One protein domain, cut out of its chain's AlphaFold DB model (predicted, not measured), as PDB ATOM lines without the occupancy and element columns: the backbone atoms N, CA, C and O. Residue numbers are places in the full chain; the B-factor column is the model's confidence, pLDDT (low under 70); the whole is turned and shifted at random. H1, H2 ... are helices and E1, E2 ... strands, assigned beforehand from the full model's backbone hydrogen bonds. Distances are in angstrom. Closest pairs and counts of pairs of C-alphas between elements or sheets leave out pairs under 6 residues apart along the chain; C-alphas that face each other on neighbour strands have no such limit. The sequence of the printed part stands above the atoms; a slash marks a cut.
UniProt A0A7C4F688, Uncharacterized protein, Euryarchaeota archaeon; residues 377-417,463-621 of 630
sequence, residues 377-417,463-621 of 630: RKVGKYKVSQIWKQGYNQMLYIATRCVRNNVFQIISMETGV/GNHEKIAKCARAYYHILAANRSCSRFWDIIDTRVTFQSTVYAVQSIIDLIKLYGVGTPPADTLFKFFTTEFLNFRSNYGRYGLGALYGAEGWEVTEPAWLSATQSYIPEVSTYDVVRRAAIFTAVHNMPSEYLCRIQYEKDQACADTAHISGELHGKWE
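What this domain is: This is residues 377 to 417 and 463 to 621 of the 630 residues of an uncharacterized protein of Euryarchaeota archaeon (UniProt A0A7C4F688). Five helices, H1, H2, H4, H5 and H8, run up and down in a bundle, with H4 in the middle, touching the other four. At one end of the long helix H1 are a small strand hairpin, E1 and E2, and the short helix H7, set crosswise to H1. The printed part has 200 residues, and its order is E1 E2 H1 H2 H3 H4 H5 H6 H7 H8 H9, nine named helices and two antiparallel named strands. The class is mostly helix; the whole is compact, with a radius of gyration of the C-alphas of 17.7 A and spans of 58 by 42 by 31 A.

How they stand to each other: The hairpin of E1, residues 377 to 379, and E2, residues 382 to 385, has N 379 and O 382 within hydrogen-bond range at 2.8 A, and N 384 and O 377 also at 2.8 A. The closest C-alphas of E2 and H7, residues 558 to 564, are those of Val 384 and Ala 564, 5.7 A apart. With residues 387 to 388 alone, H1, residues 387 to 415, touches H7, about perpendicular at 82 degrees; the closest C-alphas are those of Trp 388 and Ala 564, 6.2 A apart. H2, residues 465 to 481, touches H1 at a shallow tilt of 14 degrees, opposite ways, closest at the C-alphas of Val 407 and Cys 471, 5.3 A. The hub is H4, residues 495 to 515. It touches H2 at a shallow tilt of 25 degrees, opposite ways, closest at C-alphas 481 and 500, 4.1 A. With residues 504 to 511 alone, it touches H1 at a shallow tilt of 29 degrees, the same way, closest at C-alphas 403 and 508, 6.8 A. H4 and H5, residues 520 to 534, form a helical hairpin at 13 degrees, closest at C-alphas 512 and 522, 4.6 A. H8, residues 577 to 589, touches H4 at a steep tilt of 42 degrees, the same way, closest at C-alphas 498 and 581, 5.3 A. H3, residues 485 to 488, touches H4, closest at C-alphas 486 and 497, 4.5 A. H6, residues 536 to 539, is near H7, and H9, residues 592 to 595, is near H8. Every O i to N i+4 pair is within hydrogen-bond range in H1, H2, H4 and H7; H5 has 10 of 11 and H8 8 of 9, while H3, H6 and H9 are too short for such a pair.

Where its parts are: E1 begins at C-alpha 377 (38.933, 28.020, -83.582). H1 spans 42.3 A, H4 30.5 A, H2 24.4 A, H5 19.9 A and H8 18.0 A. H9 ends at C-alpha 595 (23.323, 6.801, -109.565).

The domain as a whole: The C-alphas farthest apart, those of Lys 381 and Gly 416, are 58.5 A apart. Residues 418 to 462 are not printed, and the gap from C-alpha 417 to C-alpha 463 is 10.3 A. The links H6 to H7 and H7 to H8 are long, and residues 596 to 621 hold no named element. No printed residue has a pLDDT under 70.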
ATOM      1  N   ARG A 377      37.474  28.008 -83.384       98.00
ATOM      2  CA  ARG A 377      38.933  28.020 -83.582       98.00
ATOM      3  C   ARG A 377      39.320  29.051 -84.624       98.00
ATOM      4  O   ARG A 377      38.550  29.343 -85.536       98.00
ATOM      5  N   LYS A 378      40.513  29.623 -84.479       96.25
ATOM      6  CA  LYS A 378      41.038  30.605 -85.426       96.25
ATOM      7  C   LYS A 378      41.685  29.888 -86.608       96.25
ATOM      8  O   LYS A 378      42.676  29.189 -86.430       96.25
ATOM      9  N   VAL A 379      41.164  30.124 -87.807       93.44
ATOM     10  CA  VAL A 379      41.698  29.614 -89.075       93.44
ATOM     11  C   VAL A 379      42.079  30.816 -89.934       93.44
ATOM     12  O   VAL A 379      41.228  31.573 -90.410       93.44
ATOM     13  N   GLY A 380      43.385  31.062 -90.062       88.88
ATOM     14  CA  GLY A 380      43.900  32.292 -90.662       88.88
ATOM     15  C   GLY A 380      43.436  33.533 -89.891       88.88
ATOM     16  O   GLY A 380      43.773  33.720 -88.720       88.88
ATOM     17  N   LYS A 381      42.662  34.404 -90.548       90.12
ATOM     18  CA  LYS A 381      42.106  35.630 -89.946       90.12
ATOM     19  C   LYS A 381      40.691  35.452 -89.383       90.12
ATOM     20  O   LYS A 381      40.197  36.366 -88.731       90.12
ATOM     21  N   TYR A 382      40.058  34.304 -89.610       93.31
ATOM     22  CA  TYR A 382      38.649  34.074 -89.297       93.31
ATOM     23  C   TYR A 382      38.483  33.116 -88.116       93.31
ATOM     24  O   TYR A 382      39.375  32.322 -87.819       93.31
ATOM     25  N   LYS A 383      37.330  33.181 -87.443       96.56
ATOM     26  CA  LYS A 383      36.906  32.150 -86.493       96.56
ATOM     27  C   LYS A 383      35.967  31.176 -87.192       96.56
ATOM     28  O   LYS A 383      35.032  31.594 -87.867       96.56
ATOM     29  N   VAL A 384      36.205  29.888 -86.988       98.25
ATOM     30  CA  VAL A 384      35.385  28.796 -87.509       98.25
ATOM     31  C   VAL A 384      34.742  28.093 -86.326       98.25
ATOM     32  O   VAL A 384      35.437  27.609 -85.426       98.25
ATOM     33  N   SER A 385      33.411  28.048 -86.314       98.62
ATOM     34  CA  SER A 385      32.678  27.278 -85.314       98.62
ATOM     35  C   SER A 385      33.039  25.802 -85.428       98.62
ATOM     36  O   SER A 385      33.072  25.250 -86.524       98.62
ATOM     37  N   GLN A 386      33.279  25.147 -84.296       98.69
ATOM     38  CA  GLN A 386      33.547  23.712 -84.246       98.69
ATOM     39  C   GLN A 386      32.256  22.879 -84.189       98.69
ATOM     40  O   GLN A 386      32.319  21.662 -84.036       98.69
ATOM     41  N   ILE A 387      31.085  23.507 -84.373       98.62
ATOM     42  CA  ILE A 387      29.773  22.841 -84.438       98.62
ATOM     43  C   ILE A 387      29.717  21.727 -85.489       98.62
ATOM     44  O   ILE A 387      29.001  20.739 -85.319       98.62
ATOM     45  N   TRP A 388      30.508  21.846 -86.560       98.69
ATOM     46  CA  TRP A 388      30.594  20.823 -87.598       98.69
ATOM     47  C   TRP A 388      31.031  19.465 -87.034       98.69
ATOM     48  O   TRP A 388      30.576  18.439 -87.530       98.69
ATOM     49  N   LYS A 389      31.837  19.443 -85.963       98.75
ATOM     50  CA  LYS A 389      32.283  18.207 -85.307       98.75
ATOM     51  C   LYS A 389      31.130  17.483 -84.622       98.75
ATOM     52  O   LYS A 389      31.053  16.266 -84.729       98.75
ATOM     53  N   GLN A 390      30.186  18.207 -84.013       98.38
ATOM     54  CA  GLN A 390      28.951  17.618 -83.473       98.38
ATOM     55  C   GLN A 390      28.116  16.975 -84.585       98.38
ATOM     56  O   GLN A 390      27.753  15.806 -84.483       98.38
ATOM     57  N   GLY A 391      27.877  17.704 -85.682       98.31
ATOM     58  CA  GLY A 391      27.123  17.173 -86.822       98.31
ATOM     59  C   GLY A 391      27.805  15.976 -87.490       98.31
ATOM     60  O   GLY A 391      27.149  14.988 -87.809       98.31
ATOM     61  N   TYR A 392      29.127  16.024 -87.655       98.75
ATOM     62  CA  TYR A 392      29.901  14.938 -88.256       98.75
ATOM     63  C   TYR A 392      29.968  13.698 -87.349       98.75
ATOM     64  O   TYR A 392      29.780  12.582 -87.828       98.75
ATOM     65  N   ASN A 393      30.135  13.884 -86.032       98.50
ATOM     66  CA  ASN A 393      30.030  12.804 -85.044       98.50
ATOM     67  C   ASN A 393      28.652  12.143 -85.085       98.50
ATOM     68  O   ASN A 393      28.568  10.919 -85.131       98.50
ATOM     69  N   GLN A 394      27.578  12.937 -85.122       98.12
ATOM     70  CA  GLN A 394      26.213  12.423 -85.205       98.12
ATOM     71  C   GLN A 394      25.992  11.610 -86.489       98.12
ATOM     72  O   GLN A 394      25.446  10.508 -86.433       98.12
ATOM     73  N   MET A 395      26.456  12.118 -87.635       98.62
ATOM     74  CA  MET A 395      26.380  11.421 -88.921       98.62
ATOM     75  C   MET A 395      27.103  10.066 -88.869       98.62
ATOM     76  O   MET A 395      26.513   9.040 -89.212       98.62
ATOM     77  N   LEU A 396      28.358  10.039 -88.401       98.56
ATOM     78  CA  LEU A 396      29.149   8.808 -88.295       98.56
ATOM     79  C   LEU A 396      28.558   7.818 -87.284       98.56
ATOM     80  O   LEU A 396      28.523   6.618 -87.557       98.56
ATOM     81  N   TYR A 397      28.037   8.299 -86.155       98.19
ATOM     82  CA  TYR A 397      27.383   7.470 -85.143       98.19
ATOM     83  C   TYR A 397      26.141   6.764 -85.710       98.19
ATOM     84  O   TYR A 397      26.001   5.542 -85.607       98.19
ATOM     85  N   ILE A 398      25.264   7.507 -86.398       98.25
ATOM     86  CA  ILE A 398      24.072   6.932 -87.037       98.25
ATOM     87  C   ILE A 398      24.473   5.975 -88.174       98.25
ATOM     88  O   ILE A 398      23.898   4.890 -88.276       98.25
ATOM     89  N   ALA A 399      25.463   6.329 -89.000       98.69
ATOM     90  CA  ALA A 399      25.957   5.468 -90.077       98.69
ATOM     91  C   ALA A 399      26.548   4.155 -89.545       98.69
ATOM     92  O   ALA A 399      26.211   3.086 -90.051       98.69
ATOM     93  N   THR A 400      27.331   4.213 -88.467       98.75
ATOM     94  CA  THR A 400      27.891   3.032 -87.788       98.75
ATOM     95  C   THR A 400      26.790   2.093 -87.315       98.75
ATOM     96  O   THR A 400      26.804   0.904 -87.639       98.75
ATOM     97  N   ARG A 401      25.760   2.626 -86.646       98.50
ATOM     98  CA  ARG A 401      24.589   1.839 -86.236       98.50
ATOM     99  C   ARG A 401      23.823   1.258 -87.424       98.50
ATOM    100  O   ARG A 401      23.377   0.114 -87.357       98.50
ATOM    101  N   CYS A 402      23.643   2.040 -88.489       98.75
ATOM    102  CA  CYS A 402      22.958   1.605 -89.703       98.75
ATOM    103  C   CYS A 402      23.675   0.404 -90.330       98.75
ATOM    104  O   CYS A 402      23.044  -0.625 -90.584       98.75
ATOM    105  N   VAL A 403      24.995   0.501 -90.504       98.88
ATOM    106  CA  VAL A 403      25.815  -0.569 -91.075       98.88
ATOM    107  C   VAL A 403      25.818  -1.790 -90.168       98.88
ATOM    108  O   VAL A 403      25.502  -2.875 -90.648       98.88
ATOM    109  N   ARG A 404      26.069  -1.627 -88.859       98.69
ATOM    110  CA  ARG A 404      26.029  -2.729 -87.883       98.69
ATOM    111  C   ARG A 404      24.737  -3.529 -87.993       98.69
ATOM    112  O   ARG A 404      24.774  -4.743 -88.162       98.69
ATOM    113  N   ASN A 405      23.596  -2.849 -87.905       98.50
ATOM    114  CA  ASN A 405      22.299  -3.513 -87.874       98.50
ATOM    115  C   ASN A 405      22.038  -4.302 -89.164       98.50
ATOM    116  O   ASN A 405      21.569  -5.435 -89.097       98.50
ATOM    117  N   ASN A 406      22.383  -3.736 -90.323       98.75
ATOM    118  CA  ASN A 406      22.215  -4.411 -91.608       98.75
ATOM    119  C   ASN A 406      23.199  -5.572 -91.792       98.75
ATOM    120  O   ASN A 406      22.798  -6.630 -92.262       98.75
ATOM    121  N   VAL A 407      24.459  -5.415 -91.382       98.69
ATOM    122  CA  VAL A 407      25.458  -6.495 -91.389       98.69
ATOM    123  C   VAL A 407      24.978  -7.666 -90.537       98.69
ATOM    124  O   VAL A 407      24.947  -8.798 -91.012       98.69
ATOM    125  N   PHE A 408      24.538  -7.399 -89.306       98.44
ATOM    126  CA  PHE A 408      24.066  -8.435 -88.387       98.44
ATOM    127  C   PHE A 408      22.816  -9.121 -88.937       98.44
ATOM    128  O   PHE A 408      22.712 -10.345 -88.891       98.44
ATOM    129  N   GLN A 409      21.888  -8.346 -89.501       98.12
ATOM    130  CA  GLN A 409      20.681  -8.873 -90.125       98.12
ATOM    131  C   GLN A 409      21.000  -9.780 -91.317       98.12
ATOM    132  O   GLN A 409      20.483 -10.893 -91.373       98.12
ATOM    133  N   ILE A 410      21.849  -9.339 -92.249       98.06
ATOM    134  CA  ILE A 410      22.196 -10.129 -93.435       98.06
ATOM    135  C   ILE A 410      22.923 -11.410 -93.022       98.06
ATOM    136  O   ILE A 410      22.518 -12.486 -93.450       98.06
ATOM    137  N   ILE A 411      23.935 -11.334 -92.147       97.94
ATOM    138  CA  ILE A 411      24.653 -12.530 -91.675       97.94
ATOM    139  C   ILE A 411      23.684 -13.499 -90.989       97.94
ATOM    140  O   ILE A 411      23.726 -14.700 -91.253       97.94
ATOM    141  N   SER A 412      22.770 -12.991 -90.159       97.56
ATOM    142  CA  SER A 412      21.757 -13.815 -89.499       97.56
ATOM    143  C   SER A 412      20.819 -14.505 -90.494       97.56
ATOM    144  O   SER A 412      20.514 -15.684 -90.330       97.56
ATOM    145  N   MET A 413      20.396 -13.803 -91.550       96.25
ATOM    146  CA  MET A 413      19.552 -14.362 -92.611       96.25
ATOM    147  C   MET A 413      20.273 -15.436 -93.432       96.25
ATOM    148  O   MET A 413      19.661 -16.445 -93.765       96.25
ATOM    149  N   GLU A 414      21.556 -15.236 -93.740       96.56
ATOM    150  CA  GLU A 414      22.343 -16.178 -94.546       96.56
ATOM    151  C   GLU A 414      22.730 -17.444 -93.765       96.56
ATOM    152  O   GLU A 414      22.746 -18.533 -94.331       96.56
ATOM    153  N   THR A 415      23.027 -17.314 -92.470       96.38
ATOM    154  CA  THR A 415      23.587 -18.410 -91.652       96.38
ATOM    155  C   THR A 415      22.572 -19.071 -90.717       96.38
ATOM    156  O   THR A 415      22.804 -20.174 -90.223       96.38
ATOM    157  N   GLY A 416      21.461 -18.392 -90.412       95.62
ATOM    158  CA  GLY A 416      20.525 -18.770 -89.349       95.62
ATOM    159  C   GLY A 416      20.995 -18.413 -87.929       95.62
ATOM    160  O   GLY A 416      20.239 -18.605 -86.971       95.62
ATOM    161  N   VAL A 417      22.207 -17.869 -87.759       95.62
ATOM    162  CA  VAL A 417      22.758 -17.483 -86.451       95.62
ATOM    163  C   VAL A 417      22.044 -16.235 -85.934       95.62
ATOM    164  O   VAL A 417      22.108 -15.168 -86.536       95.62
ATOM    165  N   GLY A 463      25.337 -20.777 -95.626       90.69
ATOM    166  CA  GLY A 463      24.896 -19.584 -96.350       90.69
ATOM    167  C   GLY A 463      25.798 -19.172 -97.514       90.69
ATOM    168  O   GLY A 463      26.677 -19.912 -97.956       90.69
ATOM    169  N   ASN A 464      25.567 -17.969 -98.046       95.94
ATOM    170  CA  ASN A 464      26.402 -17.408 -99.105       95.94
ATOM    171  C   ASN A 464      27.676 -16.770 -98.523       95.94
ATOM    172  O   ASN A 464      27.662 -15.635 -98.041       95.94
ATOM    173  N   HIS A 465      28.795 -17.492 -98.619       95.88
ATOM    174  CA  HIS A 465      30.092 -17.077 -98.074       95.88
ATOM    175  C   HIS A 465      30.580 -15.724 -98.608       95.88
ATOM    176  O   HIS A 465      31.057 -14.890 -97.843       95.88
ATOM    177  N   GLU A 466      30.434 -15.472 -99.911       95.81
ATOM    178  CA  GLU A 466      30.869 -14.210-100.513       95.81
ATOM    179  C   GLU A 466      30.048 -13.033 -99.975       95.81
ATOM    180  O   GLU A 466      30.596 -11.978 -99.653       95.81
ATOM    181  N   LYS A 467      28.733 -13.222 -99.826       96.88
ATOM    182  CA  LYS A 467      27.828 -12.212 -99.272       96.88
ATOM    183  C   LYS A 467      28.154 -11.907 -97.807       96.88
ATOM    184  O   LYS A 467      28.259 -10.738 -97.443       96.88
ATOM    185  N   ILE A 468      28.387 -12.936 -96.991       97.88
ATOM    186  CA  ILE A 468      28.783 -12.804 -95.580       97.88
ATOM    187  C   ILE A 468      30.139 -12.091 -95.452       97.88
ATOM    188  O   ILE A 468      30.279 -11.152 -94.667       97.88
ATOM    189  N   ALA A 469      31.130 -12.477 -96.258       97.81
ATOM    190  CA  ALA A 469      32.442 -11.836 -96.263       97.81
ATOM    191  C   ALA A 469      32.359 -10.362 -96.708       97.81
ATOM    192  O   ALA A 469      33.007  -9.501 -96.115       97.81
ATOM    193  N   LYS A 470      31.512 -10.032 -97.694       97.75
ATOM    194  CA  LYS A 470      31.234  -8.635 -98.081       97.75
ATOM    195  C   LYS A 470      30.554  -7.845 -96.958       97.75
ATOM    196  O   LYS A 470      30.884  -6.675 -96.782       97.75
ATOM    197  N   CYS A 471      29.672  -8.460 -96.163       98.25
ATOM    198  CA  CYS A 471      29.128  -7.832 -94.953       98.25
ATOM    199  C   CYS A 471      30.228  -7.514 -93.933       98.25
ATOM    200  O   CYS A 471      30.266  -6.399 -93.411       98.25
ATOM    201  N   ALA A 472      31.141  -8.455 -93.678       98.44
ATOM    202  CA  ALA A 472      32.273  -8.221 -92.785       98.44
ATOM    203  C   ALA A 472      33.165  -7.081 -93.297       98.44
ATOM    204  O   ALA A 472      33.483  -6.159 -92.548       98.44
ATOM    205  N   ARG A 473      33.477  -7.065 -94.599       97.94
ATOM    206  CA  ARG A 473      34.227  -5.972 -95.228       97.94
ATOM    207  C   ARG A 473      33.531  -4.618 -95.075       97.94
ATOM    208  O   ARG A 473      34.175  -3.654 -94.669       97.94
ATOM    209  N   ALA A 474      32.226  -4.542 -95.344       98.38
ATOM    210  CA  ALA A 474      31.444  -3.316 -95.164       98.38
ATOM    211  C   ALA A 474      31.478  -2.830 -93.704       98.38
ATOM    212  O   ALA A 474      31.589  -1.630 -93.449       98.38
ATOM    213  N   TYR A 475      31.458  -3.759 -92.743       98.81
ATOM    214  CA  TYR A 475      31.618  -3.432 -91.331       98.81
ATOM    215  C   TYR A 475      33.009  -2.846 -91.031       98.81
ATOM    216  O   TYR A 475      33.125  -1.820 -90.369       98.81
ATOM    217  N   TYR A 476      34.077  -3.410 -91.594       98.75
ATOM    218  CA  TYR A 476      35.430  -2.864 -91.429       98.75
ATOM    219  C   TYR A 476      35.594  -1.495 -92.095       98.75
ATOM    220  O   TYR A 476      36.291  -0.636 -91.558       98.75
ATOM    221  N   HIS A 477      34.923  -1.252 -93.223       98.56
ATOM    222  CA  HIS A 477      34.886   0.073 -93.837       98.56
ATOM    223  C   HIS A 477      34.271   1.108 -92.889       98.56
ATOM    224  O   HIS A 477      34.873   2.157 -92.677       98.56
ATOM    225  N   ILE A 478      33.133   0.819 -92.249       98.69
ATOM    226  CA  ILE A 478      32.541   1.788 -91.317       98.69
ATOM    227  C   ILE A 478      33.383   1.970 -90.043       98.69
ATOM    228  O   ILE A 478      33.450   3.079 -89.517       98.69
ATOM    229  N   LEU A 479      34.108   0.944 -89.581       98.69
ATOM    230  CA  LEU A 479      35.095   1.106 -88.503       98.69
ATOM    231  C   LEU A 479      36.231   2.050 -88.931       98.69
ATOM    232  O   LEU A 479      36.562   2.981 -88.200       98.69
ATOM    233  N   ALA A 480      36.763   1.870 -90.143       98.25
ATOM    234  CA  ALA A 480      37.805   2.720 -90.717       98.25
ATOM    235  C   ALA A 480      37.338   4.156 -91.018       98.25
ATOM    236  O   ALA A 480      38.159   5.071 -91.055       98.25
ATOM    237  N   ALA A 481      36.038   4.383 -91.212       98.62
ATOM    238  CA  ALA A 481      35.478   5.724 -91.376       98.62
ATOM    239  C   ALA A 481      35.607   6.576 -90.103       98.62
ATOM    240  O   ALA A 481      35.688   7.803 -90.178       98.62
ATOM    241  N   ASN A 482      35.669   5.936 -88.932       98.25
ATOM    242  CA  ASN A 482      35.632   6.592 -87.629       98.25
ATOM    243  C   ASN A 482      37.003   7.057 -87.103       98.25
ATOM    244  O   ASN A 482      37.101   7.423 -85.933       98.25
ATOM    245  N   ARG A 483      38.043   7.122 -87.944       96.38
ATOM    246  CA  ARG A 483      39.369   7.680 -87.601       96.38
ATOM    247  C   ARG A 483      39.266   9.024 -86.861       96.38
ATOM    248  O   ARG A 483      38.402   9.855 -87.170       96.38
ATOM    249  N   SER A 484      40.145   9.278 -85.889       96.38
ATOM    250  CA  SER A 484      40.130  10.538 -85.118       96.38
ATOM    251  C   SER A 484      40.539  11.760 -85.956       96.38
ATOM    252  O   SER A 484      40.034  12.863 -85.734       96.38
ATOM    253  N   CYS A 485      41.419  11.568 -86.945       96.50
ATOM    254  CA  CYS A 485      42.063  12.635 -87.717       96.50
ATOM    255  C   CYS A 485      41.072  13.542 -88.461       96.50
ATOM    256  O   CYS A 485      41.321  14.740 -88.579       96.50
ATOM    257  N   SER A 486      39.917  13.013 -88.882       95.31
ATOM    258  CA  SER A 486      38.828  13.782 -89.511       95.31
ATOM    259  C   SER A 486      38.225  14.855 -88.602       95.31
ATOM    260  O   SER A 486      37.527  15.739 -89.081       95.31
ATOM    261  N   ARG A 487      38.489  14.797 -87.290       98.12
ATOM    262  CA  ARG A 487      37.997  15.740 -86.273       98.12
ATOM    263  C   ARG A 487      39.121  16.393 -85.471       98.12
ATOM    264  O   ARG A 487      38.841  17.206 -84.594       98.12
ATOM    265  N   PHE A 488      40.381  16.068 -85.752       98.38
ATOM    266  CA  PHE A 488      41.524  16.670 -85.061       98.38
ATOM    267  C   PHE A 488      41.741  18.133 -85.481       98.38
ATOM    268  O   PHE A 488      42.067  18.989 -84.654       98.38
ATOM    269  N   TRP A 489      41.522  18.416 -86.766       98.06
ATOM    270  CA  TRP A 489      41.765  19.715 -87.394       98.06
ATOM    271  C   TRP A 489      40.625  20.708 -87.164       98.06
ATOM    272  O   TRP A 489      39.509  20.327 -86.817       98.06
ATOM    273  N   ASP A 490      40.913  21.995 -87.346       97.94
ATOM    274  CA  ASP A 490      39.966  23.083 -87.063       97.94
ATOM    275  C   ASP A 490      38.900  23.259 -88.168       97.94
ATOM    276  O   ASP A 490      37.842  23.847 -87.917       97.94
ATOM    277  N   ILE A 491      39.164  22.729 -89.372       98.06
ATOM    278  CA  ILE A 491      38.276  22.764 -90.545       98.06
ATOM    279  C   ILE A 491      37.853  21.356 -90.960       98.06
ATOM    280  O   ILE A 491      38.611  20.400 -90.794       98.06
ATOM    281  N   ILE A 492      36.656  21.241 -91.538       98.56
ATOM    282  CA  ILE A 492      36.121  19.961 -92.016       98.56
ATOM    283  C   ILE A 492      36.736  19.526 -93.355       98.56
ATOM    284  O   ILE A 492      36.970  18.337 -93.546       98.56
ATOM    285  N   ASP A 493      37.009  20.459 -94.274       98.69
ATOM    286  CA  ASP A 493      37.461  20.171 -95.645       98.69
ATOM    287  C   ASP A 493      38.949  19.794 -95.663       98.69
ATOM    288  O   ASP A 493      39.826  20.634 -95.833       98.69
ATOM    289  N   THR A 494      39.233  18.515 -95.426       98.81
ATOM    290  CA  THR A 494      40.585  17.943 -95.432       98.81
ATOM    291  C   THR A 494      40.575  16.561 -96.078       98.81
ATOM    292  O   THR A 494      39.538  15.884 -96.106       98.81
ATOM    293  N   ARG A 495      41.745  16.095 -96.539       98.69
ATOM    294  CA  ARG A 495      41.897  14.776 -97.180       98.69
ATOM    295  C   ARG A 495      41.411  13.630 -96.288       98.69
ATOM    296  O   ARG A 495      40.837  12.667 -96.784       98.69
ATOM    297  N   VAL A 496      41.570  13.767 -94.969       98.62
ATOM    298  CA  VAL A 496      41.157  12.752 -93.993       98.62
ATOM    299  C   VAL A 496      39.648  12.729 -93.758       98.62
ATOM    300  O   VAL A 496      39.090  11.651 -93.576       98.62
ATOM    301  N   THR A 497      38.958  13.872 -93.819       98.81
ATOM    302  CA  THR A 497      37.485  13.894 -93.782       98.81
ATOM    303  C   THR A 497      36.895  13.329 -95.067       98.81
ATOM    304  O   THR A 497      35.932  12.562 -95.013       98.81
ATOM    305  N   PHE A 498      37.484  13.670 -96.219       98.88
ATOM    306  CA  PHE A 498      37.105  13.081 -97.502       98.88
ATOM    307  C   PHE A 498      37.215  11.557 -97.437       98.88
ATOM    308  O   PHE A 498      36.229  10.857 -97.655       98.88
ATOM    309  N   GLN A 499      38.379  11.048 -97.030       98.69
ATOM    310  CA  GLN A 499      38.637   9.620 -96.896       98.69
ATOM    311  C   GLN A 499      37.682   8.931 -95.906       98.69
ATOM    312  O   GLN A 499      37.109   7.891 -96.231       98.69
ATOM    313  N   SER A 500      37.477   9.490 -94.707       98.75
ATOM    314  CA  SER A 500      36.518   8.949 -93.733       98.75
ATOM    315  C   SER A 500      35.111   8.833 -94.327       98.75
ATOM    316  O   SER A 500      34.438   7.818 -94.145       98.75
ATOM    317  N   THR A 501      34.682   9.835 -95.097       98.81
ATOM    318  CA  THR A 501      33.393   9.802 -95.794       98.81
ATOM    319  C   THR A 501      33.364   8.760 -96.916       98.81
ATOM    320  O   THR A 501      32.353   8.073 -97.044       98.81
ATOM    321  N   VAL A 502      34.448   8.570 -97.680       98.81
ATOM    322  CA  VAL A 502      34.559   7.498 -98.694       98.81
ATOM    323  C   VAL A 502      34.321   6.128 -98.057       98.81
ATOM    324  O   VAL A 502      33.495   5.362 -98.545       98.81
ATOM    325  N   TYR A 503      34.978   5.833 -96.931       98.81
ATOM    326  CA  TYR A 503      34.780   4.575 -96.203       98.81
ATOM    327  C   TYR A 503      33.328   4.387 -95.738       98.81
ATOM    328  O   TYR A 503      32.740   3.320 -95.942       98.81
ATOM    329  N   ALA A 504      32.725   5.427 -95.152       98.81
ATOM    330  CA  ALA A 504      31.341   5.372 -94.691       98.81
ATOM    331  C   ALA A 504      30.367   5.150 -95.858       98.81
ATOM    332  O   ALA A 504      29.522   4.258 -95.807       98.81
ATOM    333  N   VAL A 505      30.508   5.910 -96.941       98.81
ATOM    334  CA  VAL A 505      29.649   5.798 -98.125       98.81
ATOM    335  C   VAL A 505      29.824   4.445 -98.803       98.81
ATOM    336  O   VAL A 505      28.824   3.813 -99.144       98.81
ATOM    337  N   GLN A 506      31.060   3.956 -98.936       98.81
ATOM    338  CA  GLN A 506      31.314   2.641 -99.514       98.81
ATOM    339  C   GLN A 506      30.613   1.537 -98.724       98.81
ATOM    340  O   GLN A 506      30.002   0.663 -99.330       98.81
ATOM    341  N   SER A 507      30.634   1.594 -97.386       98.69
ATOM    342  CA  SER A 507      29.939   0.604 -96.554       98.69
ATOM    343  C   SER A 507      28.427   0.559 -96.820       98.69
ATOM    344  O   SER A 507      27.834  -0.518 -96.850       98.69
ATOM    345  N   ILE A 508      27.799   1.710 -97.088       98.75
ATOM    346  CA  ILE A 508      26.374   1.796 -97.428       98.75
ATOM    347  C   ILE A 508      26.115   1.273 -98.844       98.75
ATOM    348  O   ILE A 508      25.164   0.520 -99.049       98.75
ATOM    349  N   ILE A 509      26.965   1.626 -99.814       98.56
ATOM    350  CA  ILE A 509      26.874   1.127-101.195       98.56
ATOM    351  C   ILE A 509      27.037  -0.397-101.237       98.56
ATOM    352  O   ILE A 509      26.270  -1.072-101.924       98.56
ATOM    353  N   ASP A 510      27.985  -0.947-100.477       98.12
ATOM    354  CA  ASP A 510      28.182  -2.391-100.356       98.12
ATOM    355  C   ASP A 510      26.894  -3.059 -99.848       98.12
ATOM    356  O   ASP A 510      26.425  -4.024-100.448       98.12
ATOM    357  N   LEU A 511      26.246  -2.510 -98.816       98.56
ATOM    358  CA  LEU A 511      24.972  -3.036 -98.312       98.56
ATOM    359  C   LEU A 511      23.820  -2.919 -99.323       98.56
ATOM    360  O   LEU A 511      23.029  -3.855 -99.441       98.56
ATOM    361  N   ILE A 512      23.735  -1.821-100.083       98.50
ATOM    362  CA  ILE A 512      22.764  -1.671-101.183       98.50
ATOM    363  C   ILE A 512      22.947  -2.802-102.202       98.50
ATOM    364  O   ILE A 512      21.975  -3.463-102.571       98.50
ATOM    365  N   LYS A 513      24.193  -3.065-102.622       97.31
ATOM    366  CA  LYS A 513      24.518  -4.160-103.548       97.31
ATOM    367  C   LYS A 513      24.138  -5.529-102.968       97.31
ATOM    368  O   LYS A 513      23.626  -6.368-103.701       97.31
ATOM    369  N   LEU A 514      24.357  -5.750-101.669       97.44
ATOM    370  CA  LEU A 514      24.083  -7.030-101.000       97.44
ATOM    371  C   LEU A 514      22.586  -7.329-100.832       97.44
ATOM    372  O   LEU A 514      22.194  -8.494-100.912       97.44
ATOM    373  N   TYR A 515      21.753  -6.310-100.606       97.44
ATOM    374  CA  TYR A 515      20.296  -6.475-100.629       97.44
ATOM    375  C   TYR A 515      19.742  -6.621-102.048       97.44
ATOM    376  O   TYR A 515      18.740  -7.304-102.241       97.44
ATOM    377  N   GLY A 516      20.404  -6.009-103.031       94.94
ATOM    378  CA  GLY A 516      19.970  -5.987-104.421       94.94
ATOM    379  C   GLY A 516      19.133  -4.748-104.740       94.94
ATOM    380  O   GLY A 516      18.304  -4.295-103.945       94.94
ATOM    381  N   VAL A 517      19.372  -4.193-105.929       93.06
ATOM    382  CA  VAL A 517      18.720  -2.976-106.427       93.06
ATOM    383  C   VAL A 517      17.202  -3.155-106.505       93.06
ATOM    384  O   VAL A 517      16.714  -4.191-106.947       93.06
ATOM    385  N   GLY A 518      16.455  -2.127-106.091       88.25
ATOM    386  CA  GLY A 518      14.989  -2.109-106.157       88.25
ATOM    387  C   GLY A 518      14.293  -2.872-105.027       88.25
ATOM    388  O   GLY A 518      13.070  -2.991-105.032       88.25
ATOM    389  N   THR A 519      15.047  -3.382-104.049       97.50
ATOM    390  CA  THR A 519      14.466  -3.951-102.829       97.50
ATOM    391  C   THR A 519      14.169  -2.852-101.796       97.50
ATOM    392  O   THR A 519      14.916  -1.871-101.713       97.50
ATOM    393  N   PRO A 520      13.138  -3.004-100.938       97.94
ATOM    394  CA  PRO A 520      12.830  -2.004 -99.911       97.94
ATOM    395  C   PRO A 520      14.000  -1.666 -98.959       97.94
ATOM    396  O   PRO A 520      14.177  -0.484 -98.638       97.94
ATOM    397  N   PRO A 521      14.841  -2.631 -98.519       97.75
ATOM    398  CA  PRO A 521      16.038  -2.315 -97.737       97.75
ATOM    399  C   PRO A 521      17.069  -1.488 -98.517       97.75
ATOM    400  O   PRO A 521      17.600  -0.519 -97.973       97.75
ATOM    401  N   ALA A 522      17.314  -1.811 -99.792       98.25
ATOM    402  CA  ALA A 522      18.228  -1.049-100.644       98.25
ATOM    403  C   ALA A 522      17.730   0.385-100.879       98.25
ATOM    404  O   ALA A 522      18.503   1.332-100.742       98.25
ATOM    405  N   ASP A 523      16.431   0.573-101.126       98.19
ATOM    406  CA  ASP A 523      15.822   1.904-101.258       98.19
ATOM    407  C   ASP A 523      15.919   2.714 -99.956       98.19
ATOM    408  O   ASP A 523      16.169   3.922 -99.980       98.19
ATOM    409  N   THR A 524      15.773   2.051 -98.806       98.56
ATOM    410  CA  THR A 524      15.935   2.680 -97.488       98.56
ATOM    411  C   THR A 524      17.379   3.123 -97.255       98.56
ATOM    412  O   THR A 524      17.608   4.247 -96.807       98.56
ATOM    413  N   LEU A 525      18.358   2.283 -97.597       98.75
ATOM    414  CA  LEU A 525      19.782   2.620 -97.527       98.75
ATOM    415  C   LEU A 525      20.159   3.730 -98.510       98.75
ATOM    416  O   LEU A 525      20.939   4.613 -98.164       98.75
ATOM    417  N   PHE A 526      19.570   3.750 -99.705       98.69
ATOM    418  CA  PHE A 526      19.765   4.846-100.647       98.69
ATOM    419  C   PHE A 526      19.183   6.158-100.104       98.69
ATOM    420  O   PHE A 526      19.849   7.193-100.122       98.69
ATOM    421  N   LYS A 527      17.978   6.131 -99.522       98.31
ATOM    422  CA  LYS A 527      17.404   7.302 -98.840       98.31
ATOM    423  C   LYS A 527      18.290   7.765 -97.682       98.31
ATOM    424  O   LYS A 527      18.531   8.965 -97.543       98.31
ATOM    425  N   PHE A 528      18.819   6.838 -96.891       98.62
ATOM    426  CA  PHE A 528      19.796   7.135 -95.847       98.62
ATOM    427  C   PHE A 528      21.038   7.824 -96.425       98.62
ATOM    428  O   PHE A 528      21.396   8.909 -95.971       98.62
ATOM    429  N   PHE A 529      21.619   7.267 -97.492       98.75
ATOM    430  CA  PHE A 529      22.764   7.841 -98.195       98.75
ATOM    431  C   PHE A 529      22.507   9.290 -98.644       98.75
ATOM    432  O   PHE A 529      23.303  10.187 -98.359       98.75
ATOM    433  N   THR A 530      21.363   9.539 -99.290       98.38
ATOM    434  CA  THR A 530      20.995  10.891 -99.739       98.38
ATOM    435  C   THR A 530      20.811  11.865 -98.571       98.38
ATOM    436  O   THR A 530      21.215  13.021 -98.664       98.38
ATOM    437  N   THR A 531      20.236  11.412 -97.457       97.94
ATOM    438  CA  THR A 531      19.900  12.285 -96.325       97.94
ATOM    439  C   THR A 531      21.130  12.608 -95.479       97.94
ATOM    440  O   THR A 531      21.359  13.771 -95.155       97.94
ATOM    441  N   GLU A 532      21.935  11.605 -95.123       98.38
ATOM    442  CA  GLU A 532      23.097  11.803 -94.251       98.38
ATOM    443  C   GLU A 532      24.291  12.417 -94.982       98.38
ATOM    444  O   GLU A 532      24.916  13.322 -94.439       98.38
ATOM    445  N   PHE A 533      24.593  11.957 -96.202       98.56
ATOM    446  CA  PHE A 533      25.840  12.313 -96.884       98.56
ATOM    447  C   PHE A 533      25.645  13.371 -97.970       98.56
ATOM    448  O   PHE A 533      26.307  14.404 -97.938       98.56
ATOM    449  N   LEU A 534      24.720  13.168 -98.920       98.19
ATOM    450  CA  LEU A 534      24.524  14.154 -99.998       98.19
ATOM    451  C   LEU A 534      23.953  15.482 -99.490       98.19
ATOM    452  O   LEU A 534      24.289  16.540-100.023       98.19
ATOM    453  N   ASN A 535      23.097  15.415 -98.471       96.94
ATOM    454  CA  ASN A 535      22.438  16.566 -97.860       96.94
ATOM    455  C   ASN A 535      22.994  16.873 -96.460       96.94
ATOM    456  O   ASN A 535      22.291  17.465 -95.641       96.94
ATOM    457  N   PHE A 536      24.252  16.500 -96.186       98.25
ATOM    458  CA  PHE A 536      24.906  16.707 -94.891       98.25
ATOM    459  C   PHE A 536      24.723  18.137 -94.370       98.25
ATOM    460  O   PHE A 536      24.248  18.350 -93.256       98.25
ATOM    461  N   ARG A 537      25.002  19.134 -95.217       95.19
ATOM    462  CA  ARG A 537      24.878  20.558 -94.880       95.19
ATOM    463  C   ARG A 537      23.451  20.993 -94.521       95.19
ATOM    464  O   ARG A 537      23.286  21.954 -93.779       95.19
ATOM    465  N   SER A 538      22.423  20.281 -94.974       95.12
ATOM    466  CA  SER A 538      21.021  20.559 -94.632       95.12
ATOM    467  C   SER A 538      20.578  19.914 -93.311       95.12
ATOM    468  O   SER A 538      19.460  20.152 -92.856       95.12
ATOM    469  N   ASN A 539      21.433  19.118 -92.659       95.69
ATOM    470  CA  ASN A 539      21.069  18.365 -91.455       95.69
ATOM    471  C   ASN A 539      21.155  19.150 -90.145       95.69
ATOM    472  O   ASN A 539      20.819  18.597 -89.101       95.69
ATOM    473  N   TYR A 540      21.531  20.429 -90.183       97.75
ATOM    474  CA  TYR A 540      21.642  21.284 -88.998       97.75
ATOM    475  C   TYR A 540      20.406  21.218 -88.082       97.75
ATOM    476  O   TYR A 540      20.529  20.925 -86.891       97.75
ATOM    477  N   GLY A 541      19.206  21.409 -88.646       96.38
ATOM    478  CA  GLY A 541      17.953  21.334 -87.887       96.38
ATOM    479  C   GLY A 541      17.608  19.910 -87.441       96.38
ATOM    480  O   GLY A 541      17.182  19.699 -86.310       96.38
ATOM    481  N   ARG A 542      17.856  18.912 -88.300       96.44
ATOM    482  CA  ARG A 542      17.561  17.495 -88.028       96.44
ATOM    483  C   ARG A 542      18.415  16.914 -86.902       96.44
ATOM    484  O   ARG A 542      17.948  16.054 -86.162       96.44
ATOM    485  N   TYR A 543      19.647  17.391 -86.773       97.38
ATOM    486  CA  TYR A 543      20.550  17.038 -85.683       97.38
ATOM    487  C   TYR A 543      20.334  17.891 -84.424       97.38
ATOM    488  O   TYR A 543      21.003  17.657 -83.423       97.38
ATOM    489  N   GLY A 544      19.421  18.870 -84.446       96.94
ATOM    490  CA  GLY A 544      19.140  19.724 -83.290       96.94
ATOM    491  C   GLY A 544      20.312  20.626 -82.888       96.94
ATOM    492  O   GLY A 544      20.395  21.034 -81.733       96.94
ATOM    493  N   LEU A 545      21.219  20.951 -83.817       97.56
ATOM    494  CA  LEU A 545      22.462  21.671 -83.501       97.56
ATOM    495  C   LEU A 545      22.212  23.083 -82.959       97.56
ATOM    496  O   LEU A 545      22.964  23.557 -82.113       97.56
ATOM    497  N   GLY A 546      21.123  23.724 -83.392       96.00
ATOM    498  CA  GLY A 546      20.718  25.046 -82.909       96.00
ATOM    499  C   GLY A 546      20.186  25.082 -81.475       96.00
ATOM    500  O   GLY A 546      19.991  26.167 -80.941       96.00
ATOM    501  N   ALA A 547      19.940  23.923 -80.853       96.69
ATOM    502  CA  ALA A 547      19.538  23.832 -79.449       96.69
ATOM    503  C   ALA A 547      20.737  23.783 -78.482       96.69
ATOM    504  O   ALA A 547      20.546  23.813 -77.267       96.69
ATOM    505  N   LEU A 548      21.965  23.686 -79.002       97.75
ATOM    506  CA  LEU A 548      23.193  23.744 -78.209       97.75
ATOM    507  C   LEU A 548      23.524  25.193 -77.815       97.75
ATOM    508  O   LEU A 548      22.961  26.144 -78.351       97.75
ATOM    509  N   TYR A 549      24.488  25.374 -76.911       98.00
ATOM    510  CA  TYR A 549      24.967  26.696 -76.499       98.00
ATOM    511  C   TYR A 549      26.336  27.001 -77.114       98.00
ATOM    512  O   TYR A 549      27.238  26.171 -77.052       98.00
ATOM    513  N   GLY A 550      26.518  28.190 -77.694       98.00
ATOM    514  CA  GLY A 550      27.823  28.662 -78.177       98.00
ATOM    515  C   GLY A 550      28.660  29.289 -77.058       98.00
ATOM    516  O   GLY A 550      28.108  29.918 -76.154       98.00
ATOM    517  N   ALA A 551      29.985  29.136 -77.110       97.50
ATOM    518  CA  ALA A 551      30.908  29.742 -76.151       97.50
ATOM    519  C   ALA A 551      30.851  31.278 -76.192       97.50
ATOM    520  O   ALA A 551      30.809  31.916 -75.140       97.50
ATOM    521  N   GLU A 552      30.778  31.844 -77.395       97.56
ATOM    522  CA  GLU A 552      30.601  33.271 -77.685       97.56
ATOM    523  C   GLU A 552      29.170  33.599 -78.157       97.56
ATOM    524  O   GLU A 552      28.861  34.745 -78.476       97.56
ATOM    525  N   GLY A 553      28.286  32.598 -78.203       96.94
ATOM    526  CA  GLY A 553      26.861  32.728 -78.513       96.94
ATOM    527  C   GLY A 553      26.505  32.660 -80.002       96.94
ATOM    528  O   GLY A 553      25.326  32.568 -80.331       96.94
ATOM    529  N   TRP A 554      27.486  32.652 -80.908       98.31
ATOM    530  CA  TRP A 554      27.250  32.616 -82.360       98.31
ATOM    531  C   TRP A 554      27.554  31.251 -82.988       98.31
ATOM    532  O   TRP A 554      27.059  30.948 -84.076       98.31
ATOM    533  N   GLU A 555      28.346  30.413 -82.314       98.75
ATOM    534  CA  GLU A 555      28.908  29.172 -82.857       98.75
ATOM    535  C   GLU A 555      27.848  28.150 -83.270       98.75
ATOM    536  O   GLU A 555      28.079  27.340 -84.166       98.75
ATOM    537  N   VAL A 556      26.691  28.193 -82.622       98.44
ATOM    538  CA  VAL A 556      25.586  27.250 -82.816       98.44
ATOM    539  C   VAL A 556      24.551  27.747 -83.814       98.44
ATOM    540  O   VAL A 556      23.544  27.085 -83.983       98.44
ATOM    541  N   THR A 557      24.757  28.899 -84.455       98.50
ATOM    542  CA  THR A 557      23.793  29.458 -85.414       98.50
ATOM    543  C   THR A 557      23.875  28.765 -86.777       98.50
ATOM    544  O   THR A 557      24.928  28.260 -87.175       98.50
ATOM    545  N   GLU A 558      22.784  28.788 -87.546       98.19
ATOM    546  CA  GLU A 558      22.770  28.225 -88.903       98.19
ATOM    547  C   GLU A 558      23.823  28.874 -89.829       98.19
ATOM    548  O   GLU A 558      24.548  28.129 -90.490       98.19
ATOM    549  N   PRO A 559      24.036  30.211 -89.837       98.31
ATOM    550  CA  PRO A 559      25.138  30.811 -90.592       98.31
ATOM    551  C   PRO A 559      26.523  30.289 -90.182       98.31
ATOM    552  O   PRO A 559      27.372  30.065 -91.046       98.31
ATOM    553  N   ALA A 560      26.758  30.055 -88.885       98.44
ATOM    554  CA  ALA A 560      28.019  29.499 -88.401       98.44
ATOM    555  C   ALA A 560      28.229  28.060 -88.886       98.44
ATOM    556  O   ALA A 560      29.325  27.721 -89.328       98.44
ATOM    557  N   TRP A 561      27.178  27.235 -88.869       98.56
ATOM    558  CA  TRP A 561      27.189  25.888 -89.441       98.56
ATOM    559  C   TRP A 561      27.455  25.903 -90.952       98.56
ATOM    560  O   TRP A 561      28.333  25.186 -91.437       98.56
ATOM    561  N   LEU A 562      26.730  26.737 -91.702       98.12
ATOM    562  CA  LEU A 562      26.866  26.836 -93.154       98.12
ATOM    563  C   LEU A 562      28.262  27.311 -93.563       98.12
ATOM    564  O   LEU A 562      28.780  26.825 -94.565       98.12
ATOM    565  N   SER A 563      28.857  28.227 -92.799       97.75
ATOM    566  CA  SER A 563      30.236  28.689 -92.986       97.75
ATOM    567  C   SER A 563      31.253  27.609 -92.604       97.75
ATOM    568  O   SER A 563      32.184  27.337 -93.354       97.75
ATOM    569  N   ALA A 564      31.056  26.915 -91.480       98.06
ATOM    570  CA  ALA A 564      31.967  25.866 -91.020       98.06
ATOM    571  C   ALA A 564      32.014  24.638 -91.945       98.06
ATOM    572  O   ALA A 564      33.023  23.936 -91.975       98.06
ATOM    573  N   THR A 565      30.935  24.389 -92.693       98.25
ATOM    574  CA  THR A 565      30.790  23.248 -93.609       98.25
ATOM    575  C   THR A 565      31.000  23.592 -95.080       98.25
ATOM    576  O   THR A 565      30.872  22.715 -95.926       98.25
ATOM    577  N   GLN A 566      31.309  24.844 -95.418       97.25
ATOM    578  CA  GLN A 566      31.550  25.228 -96.809       97.25
ATOM    579  C   GLN A 566      32.812  24.564 -97.383       97.25
ATOM    580  O   GLN A 566      33.698  24.136 -96.642       97.25
ATOM    581  N   SER A 567      32.913  24.535 -98.713       97.81
ATOM    582  CA  SER A 567      34.166  24.188 -99.384       97.81
ATOM    583  C   SER A 567      35.268  25.192 -99.051       97.81
ATOM    584  O   SER A 567      35.053  26.402 -99.140       97.81
ATOM    585  N   TYR A 568      36.458  24.690 -98.728       96.94
ATOM    586  CA  TYR A 568      37.664  25.514 -98.576       96.94
ATOM    587  C   TYR A 568      38.476  25.622 -99.874       96.94
ATOM    588  O   TYR A 568      39.526  26.259 -99.883       96.94
ATOM    589  N   ILE A 569      37.977  25.028-100.959       97.31
ATOM    590  CA  ILE A 569      38.530  25.110-102.317       97.31
ATOM    591  C   ILE A 569      37.439  25.508-103.330       97.31
ATOM    592  O   ILE A 569      37.207  24.792-104.307       97.31
ATOM    593  N   PRO A 570      36.689  26.604-103.089       96.19
ATOM    594  CA  PRO A 570      35.502  26.958-103.873       96.19
ATOM    595  C   PRO A 570      35.782  27.173-105.368       96.19
ATOM    596  O   PRO A 570      34.869  27.045-106.179       96.19
ATOM    597  N   GLU A 571      37.023  27.480-105.739       95.31
ATOM    598  CA  GLU A 571      37.482  27.594-107.123       95.31
ATOM    599  C   GLU A 571      37.611  26.245-107.852       95.31
ATOM    600  O   GLU A 571      37.638  26.226-109.080       95.31
ATOM    601  N   VAL A 572      37.690  25.133-107.111       96.38
ATOM    602  CA  VAL A 572      37.758  23.761-107.643       96.38
ATOM    603  C   VAL A 572      36.412  23.054-107.493       96.38
ATOM    604  O   VAL A 572      35.909  22.457-108.439       96.38
ATOM    605  N   SER A 573      35.820  23.113-106.299       97.44
ATOM    606  CA  SER A 573      34.527  22.497-106.008       97.44
ATOM    607  C   SER A 573      33.779  23.317-104.967       97.44
ATOM    608  O   SER A 573      34.309  23.641-103.909       97.44
ATOM    609  N   THR A 574      32.519  23.622-105.242       97.06
ATOM    610  CA  THR A 574      31.607  24.364-104.365       97.06
ATOM    611  C   THR A 574      30.894  23.465-103.354       97.06
ATOM    612  O   THR A 574      30.333  23.962-102.374       97.06
ATOM    613  N   TYR A 575      30.922  22.142-103.550       97.94
ATOM    614  CA  TYR A 575      30.334  21.178-102.621       97.94
ATOM    615  C   TYR A 575      31.118  21.116-101.316       97.94
ATOM    616  O   TYR A 575      32.346  21.182-101.325       97.94
ATOM    617  N   ASP A 576      30.420  20.928-100.194       98.19
ATOM    618  CA  ASP A 576      31.078  20.541 -98.949       98.19
ATOM    619  C   ASP A 576      31.792  19.191 -99.116       98.19
ATOM    620  O   ASP A 576      31.400  18.357 -99.937       98.19
ATOM    621  N   VAL A 577      32.852  18.968 -98.339       98.75
ATOM    622  CA  VAL A 577      33.714  17.784 -98.485       98.75
ATOM    623  C   VAL A 577      32.962  16.457 -98.301       98.75
ATOM    624  O   VAL A 577      33.335  15.459 -98.917       98.75
ATOM    625  N   VAL A 578      31.889  16.430 -97.494       98.75
ATOM    626  CA  VAL A 578      31.097  15.215 -97.247       98.75
ATOM    627  C   VAL A 578      30.290  14.875 -98.495       98.75
ATOM    628  O   VAL A 578      30.398  13.762 -99.015       98.75
ATOM    629  N   ARG A 579      29.554  15.849 -99.039       98.56
ATOM    630  CA  ARG A 579      28.838  15.696-100.311       98.56
ATOM    631  C   ARG A 579      29.794  15.355-101.455       98.56
ATOM    632  O   ARG A 579      29.492  14.466-102.251       98.56
ATOM    633  N   ARG A 580      30.950  16.023-101.526       98.50
ATOM    634  CA  ARG A 580      31.977  15.802-102.557       98.50
ATOM    635  C   ARG A 580      32.475  14.353-102.550       98.50
ATOM    636  O   ARG A 580      32.392  13.683-103.577       98.50
ATOM    637  N   ALA A 581      32.887  13.840-101.389       98.69
ATOM    638  CA  ALA A 581      33.316  12.450-101.216       98.69
ATOM    639  C   ALA A 581      32.200  11.437-101.508       98.69
ATOM    640  O   ALA A 581      32.437  10.395-102.126       98.69
ATOM    641  N   ALA A 582      30.969  11.747-101.098       98.75
ATOM    642  CA  ALA A 582      29.813  10.891-101.323       98.75
ATOM    643  C   ALA A 582      29.476  10.737-102.808       98.75
ATOM    644  O   ALA A 582      29.252   9.618-103.270       98.75
ATOM    645  N   ILE A 583      29.492  11.837-103.566       98.50
ATOM    646  CA  ILE A 583      29.299  11.805-105.019       98.50
ATOM    647  C   ILE A 583      30.478  11.100-105.683       98.50
ATOM    648  O   ILE A 583      30.250  10.197-106.481       98.50
ATOM    649  N   PHE A 584      31.720  11.447-105.324       98.19
ATOM    650  CA  PHE A 584      32.914  10.816-105.889       98.19
ATOM    651  C   PHE A 584      32.859   9.290-105.749       98.19
ATOM    652  O   PHE A 584      33.029   8.570-106.728       98.19
ATOM    653  N   THR A 585      32.518   8.788-104.562       98.31
ATOM    654  CA  THR A 585      32.369   7.345-104.318       98.31
ATOM    655  C   THR A 585      31.197   6.754-105.108       98.31
ATOM    656  O   THR A 585      31.333   5.704-105.735       98.31
ATOM    657  N   ALA A 586      30.043   7.430-105.125       98.06
ATOM    658  CA  ALA A 586      28.852   6.942-105.814       98.06
ATOM    659  C   ALA A 586      29.041   6.845-107.335       98.06
ATOM    660  O   ALA A 586      28.601   5.868-107.932       98.06
ATOM    661  N   VAL A 587      29.724   7.805-107.960       97.00
ATOM    662  CA  VAL A 587      29.998   7.794-109.407       97.00
ATOM    663  C   VAL A 587      30.762   6.545-109.839       97.00
ATOM    664  O   VAL A 587      30.519   6.036-110.930       97.00
ATOM    665  N   HIS A 588      31.651   6.041-108.985       96.00
ATOM    666  CA  HIS A 588      32.460   4.866-109.290       96.00
ATOM    667  C   HIS A 588      31.773   3.556-108.889       96.00
ATOM    668  O   HIS A 588      31.894   2.565-109.603       96.00
ATOM    669  N   ASN A 589      31.047   3.542-107.762       97.19
ATOM    670  CA  ASN A 589      30.640   2.288-107.122       97.19
ATOM    671  C   ASN A 589      29.124   2.096-106.944       97.19
ATOM    672  O   ASN A 589      28.699   0.970-106.670       97.19
ATOM    673  N   MET A 590      28.297   3.140-107.072       97.69
ATOM    674  CA  MET A 590      26.839   3.029-106.914       97.69
ATOM    675  C   MET A 590      26.218   2.303-108.119       97.69
ATOM    676  O   MET A 590      26.571   2.618-109.257       97.69
ATOM    677  N   PRO A 591      25.244   1.395-107.915       97.50
ATOM    678  CA  PRO A 591      24.462   0.845-109.019       97.50
ATOM    679  C   PRO A 591      23.802   1.942-109.869       97.50
ATOM    680  O   PRO A 591      23.308   2.945-109.341       97.50
ATOM    681  N   SER A 592      23.781   1.743-111.187       96.69
ATOM    682  CA  SER A 592      23.361   2.745-112.178       96.69
ATOM    683  C   SER A 592      21.947   3.302-111.948       96.69
ATOM    684  O   SER A 592      21.693   4.486-112.160       96.69
ATOM    685  N   GLU A 593      21.054   2.462-111.435       96.75
ATOM    686  CA  GLU A 593      19.642   2.710-111.156       96.75
ATOM    687  C   GLU A 593      19.425   3.684-109.993       96.75
ATOM    688  O   GLU A 593      18.378   4.335-109.901       96.75
ATOM    689  N   TYR A 594      20.411   3.775-109.100       97.31
ATOM    690  CA  TYR A 594      20.464   4.753-108.019       97.31
ATOM    691  C   TYR A 594      21.320   5.955-108.404       97.31
ATOM    692  O   TYR A 594      20.937   7.089-108.117       97.31
ATOM    693  N   LEU A 595      22.440   5.731-109.103       96.88
ATOM    694  CA  LEU A 595      23.323   6.801-109.565       96.88
ATOM    695  C   LEU A 595      22.578   7.815-110.446       96.88
ATOM    696  O   LEU A 595      22.764   9.017-110.274       96.88
ATOM    697  N   CYS A 596      21.677   7.361-111.323       95.50
ATOM    698  CA  CYS A 596      20.876   8.240-112.184       95.50
ATOM    699  C   CYS A 596      19.906   9.163-111.420       95.50
ATOM    700  O   CYS A 596      19.401  10.127-111.991       95.50
ATOM    701  N   ARG A 597      19.656   8.893-110.131       95.88
ATOM    702  CA  ARG A 597      18.803   9.707-109.247       95.88
ATOM    703  C   ARG A 597      19.593  10.778-108.492       95.88
ATOM    704  O   ARG A 597      18.994  11.607-107.809       95.88
ATOM    705  N   ILE A 598      20.922  10.753-108.575       95.94
ATOM    706  CA  ILE A 598      21.801  11.724-107.926       95.94
ATOM    707  C   ILE A 598      22.049  12.873-108.901       95.94
ATOM    708  O   ILE A 598      22.637  12.685-109.963       95.94
ATOM    709  N   GLN A 599      21.633  14.081-108.525       92.62
ATOM    710  CA  GLN A 599      21.959  15.294-109.272       92.62
ATOM    711  C   GLN A 599      23.305  15.855-108.805       92.62
ATOM    712  O   GLN A 599      23.466  16.205-107.631       92.62
ATOM    713  N   TYR A 600      24.261  15.935-109.727       94.50
ATOM    714  CA  TYR A 600      25.580  16.505-109.484       94.50
ATOM    715  C   TYR A 600      26.214  17.035-110.772       94.50
ATOM    716  O   TYR A 600      25.908  16.579-111.875       94.50
ATOM    717  N   GLU A 601      27.133  17.977-110.610       93.25
ATOM    718  CA  GLU A 601      28.007  18.470-111.670       93.25
ATOM    719  C   GLU A 601      29.298  17.636-111.683       93.25
ATOM    720  O   GLU A 601      29.909  17.389-110.641       93.25
ATOM    721  N   LYS A 602      29.686  17.122-112.858       87.44
ATOM    722  CA  LYS A 602      30.762  16.119-112.980       87.44
ATOM    723  C   LYS A 602      32.137  16.651-112.573       87.44
ATOM    724  O   LYS A 602      32.944  15.900-112.039       87.44
ATOM    725  N   ASP A 603      32.404  17.913-112.864       89.25
ATOM    726  CA  ASP A 603      33.623  18.639-112.503       89.25
ATOM    727  C   ASP A 603      33.718  18.906-110.994       89.25
ATOM    728  O   ASP A 603      34.811  18.877-110.440       89.25
ATOM    729  N   GLN A 604      32.579  19.056-110.312       93.56
ATOM    730  CA  GLN A 604      32.515  19.263-108.862       93.56
ATOM    731  C   GLN A 604      32.785  17.979-108.052       93.56
ATOM    732  O   GLN A 604      33.084  18.057-106.855       93.56
ATOM    733  N   ALA A 605      32.661  16.802-108.677       90.56
ATOM    734  CA  ALA A 605      32.894  15.488-108.078       90.56
ATOM    735  C   ALA A 605      34.376  15.085-108.174       90.56
ATOM    736  O   ALA A 605      34.752  14.201-108.945       90.56
ATOM    737  N   CYS A 606      35.226  15.747-107.389       95.75
ATOM    738  CA  CYS A 606      36.667  15.504-107.340       95.75
ATOM    739  C   CYS A 606      37.138  15.067-105.946       95.75
ATOM    740  O   CYS A 606      36.396  15.167-104.967       95.75
ATOM    741  N   ALA A 607      38.375  14.575-105.855       97.75
ATOM    742  CA  ALA A 607      38.978  14.199-104.580       97.75
ATOM    743  C   ALA A 607      39.798  15.329-103.939       97.75
ATOM    744  O   ALA A 607      40.330  15.138-102.850       97.75
ATOM    745  N   ASP A 608      39.925  16.496-104.568       98.56
ATOM    746  CA  ASP A 608      40.643  17.647-104.012       98.56
ATOM    747  C   ASP A 608      40.012  18.124-102.691       98.56
ATOM    748  O   ASP A 608      38.790  18.083-102.518       98.56
ATOM    749  N   THR A 609      40.843  18.581-101.753       98.69
ATOM    750  CA  THR A 609      40.424  19.164-100.461       98.69
ATOM    751  C   THR A 609      41.359  20.297-100.064       98.69
ATOM    752  O   THR A 609      42.433  20.435-100.644       98.69
ATOM    753  N   ALA A 610      41.048  21.058 -99.014       97.94
ATOM    754  CA  ALA A 610      42.071  21.925 -98.428       97.94
ATOM    755  C   ALA A 610      43.178  21.115 -97.724       97.94
ATOM    756  O   ALA A 610      43.036  19.919 -97.435       97.94
ATOM    757  N   HIS A 611      44.312  21.781 -97.500       98.12
ATOM    758  CA  HIS A 611      45.467  21.207 -96.815       98.12
ATOM    759  C   HIS A 611      45.211  21.008 -95.328       98.12
ATOM    760  O   HIS A 611      44.557  21.814 -94.664       98.12
ATOM    761  N   ILE A 612      45.813  19.955 -94.788       97.75
ATOM    762  CA  ILE A 612      45.934  19.772 -93.349       97.75
ATOM    763  C   ILE A 612      47.034  20.703 -92.838       97.75
ATOM    764  O   ILE A 612      48.168  20.657 -93.309       97.75
ATOM    765  N   SER A 613      46.722  21.537 -91.843       93.75
ATOM    766  CA  SER A 613      47.673  22.534 -91.336       93.75
ATOM    767  C   SER A 613      48.951  21.917 -90.764       93.75
ATOM    768  O   SER A 613      50.023  22.493 -90.931       93.75
ATOM    769  N   GLY A 614      48.858  20.739 -90.140       92.19
ATOM    770  CA  GLY A 614      50.019  20.003 -89.634       92.19
ATOM    771  C   GLY A 614      50.917  19.393 -90.709       92.19
ATOM    772  O   GLY A 614      52.027  19.001 -90.387       92.19
ATOM    773  N   GLU A 615      50.484  19.346 -91.969       95.19
ATOM    774  CA  GLU A 615      51.246  18.742 -93.072       95.19
ATOM    775  C   GLU A 615      51.925  19.794 -93.965       95.19
ATOM    776  O   GLU A 615      52.676  19.467 -94.884       95.19
ATOM    777  N   LEU A 616      51.711  21.084 -93.687       93.06
ATOM    778  CA  LEU A 616      52.272  22.195 -94.466       93.06
ATOM    779  C   LEU A 616      53.800  22.332 -94.347       93.06
ATOM    780  O   LEU A 616      54.390  23.133 -95.067       93.06
ATOM    781  N   HIS A 617      54.447  21.572 -93.459       89.62
ATOM    782  CA  HIS A 617      55.907  21.486 -93.416       89.62
ATOM    783  C   HIS A 617      56.488  20.637 -94.562       89.62
ATOM    784  O   HIS A 617      57.689  20.709 -94.824       89.62
ATOM    785  N   GLY A 618      55.661  19.829 -95.236       92.50
ATOM    786  CA  GLY A 618      56.049  19.121 -96.450       92.50
ATOM    787  C   GLY A 618      56.194  20.065 -97.643       92.50
ATOM    788  O   GLY A 618      55.528  21.095 -97.734       92.50
ATOM    789  N   LYS A 619      57.064  19.707 -98.589       95.38
ATOM    790  CA  LYS A 619      57.230  20.442 -99.847       95.38
ATOM    791  C   LYS A 619      56.226  19.920-100.871       95.38
ATOM    792  O   LYS A 619      56.553  19.036-101.657       95.38
ATOM    793  N   TRP A 620      55.000  20.430-100.823       97.56
ATOM    794  CA  TRP A 620      53.932  20.041-101.746       97.56
ATOM    795  C   TRP A 620      54.131  20.661-103.128       97.56
ATOM    796  O   TRP A 620      54.458  21.843-103.237       97.56
ATOM    797  N   GLU A 621      53.861  19.896-104.188       97.50
ATOM    798  CA  GLU A 621      53.845  20.456-105.544       97.50
ATOM    799  C   GLU A 621      52.705  21.475-105.723       97.50
ATOM    800  O   GLU A 621      52.902  22.524-106.340       97.50
TER     801      GLU A 621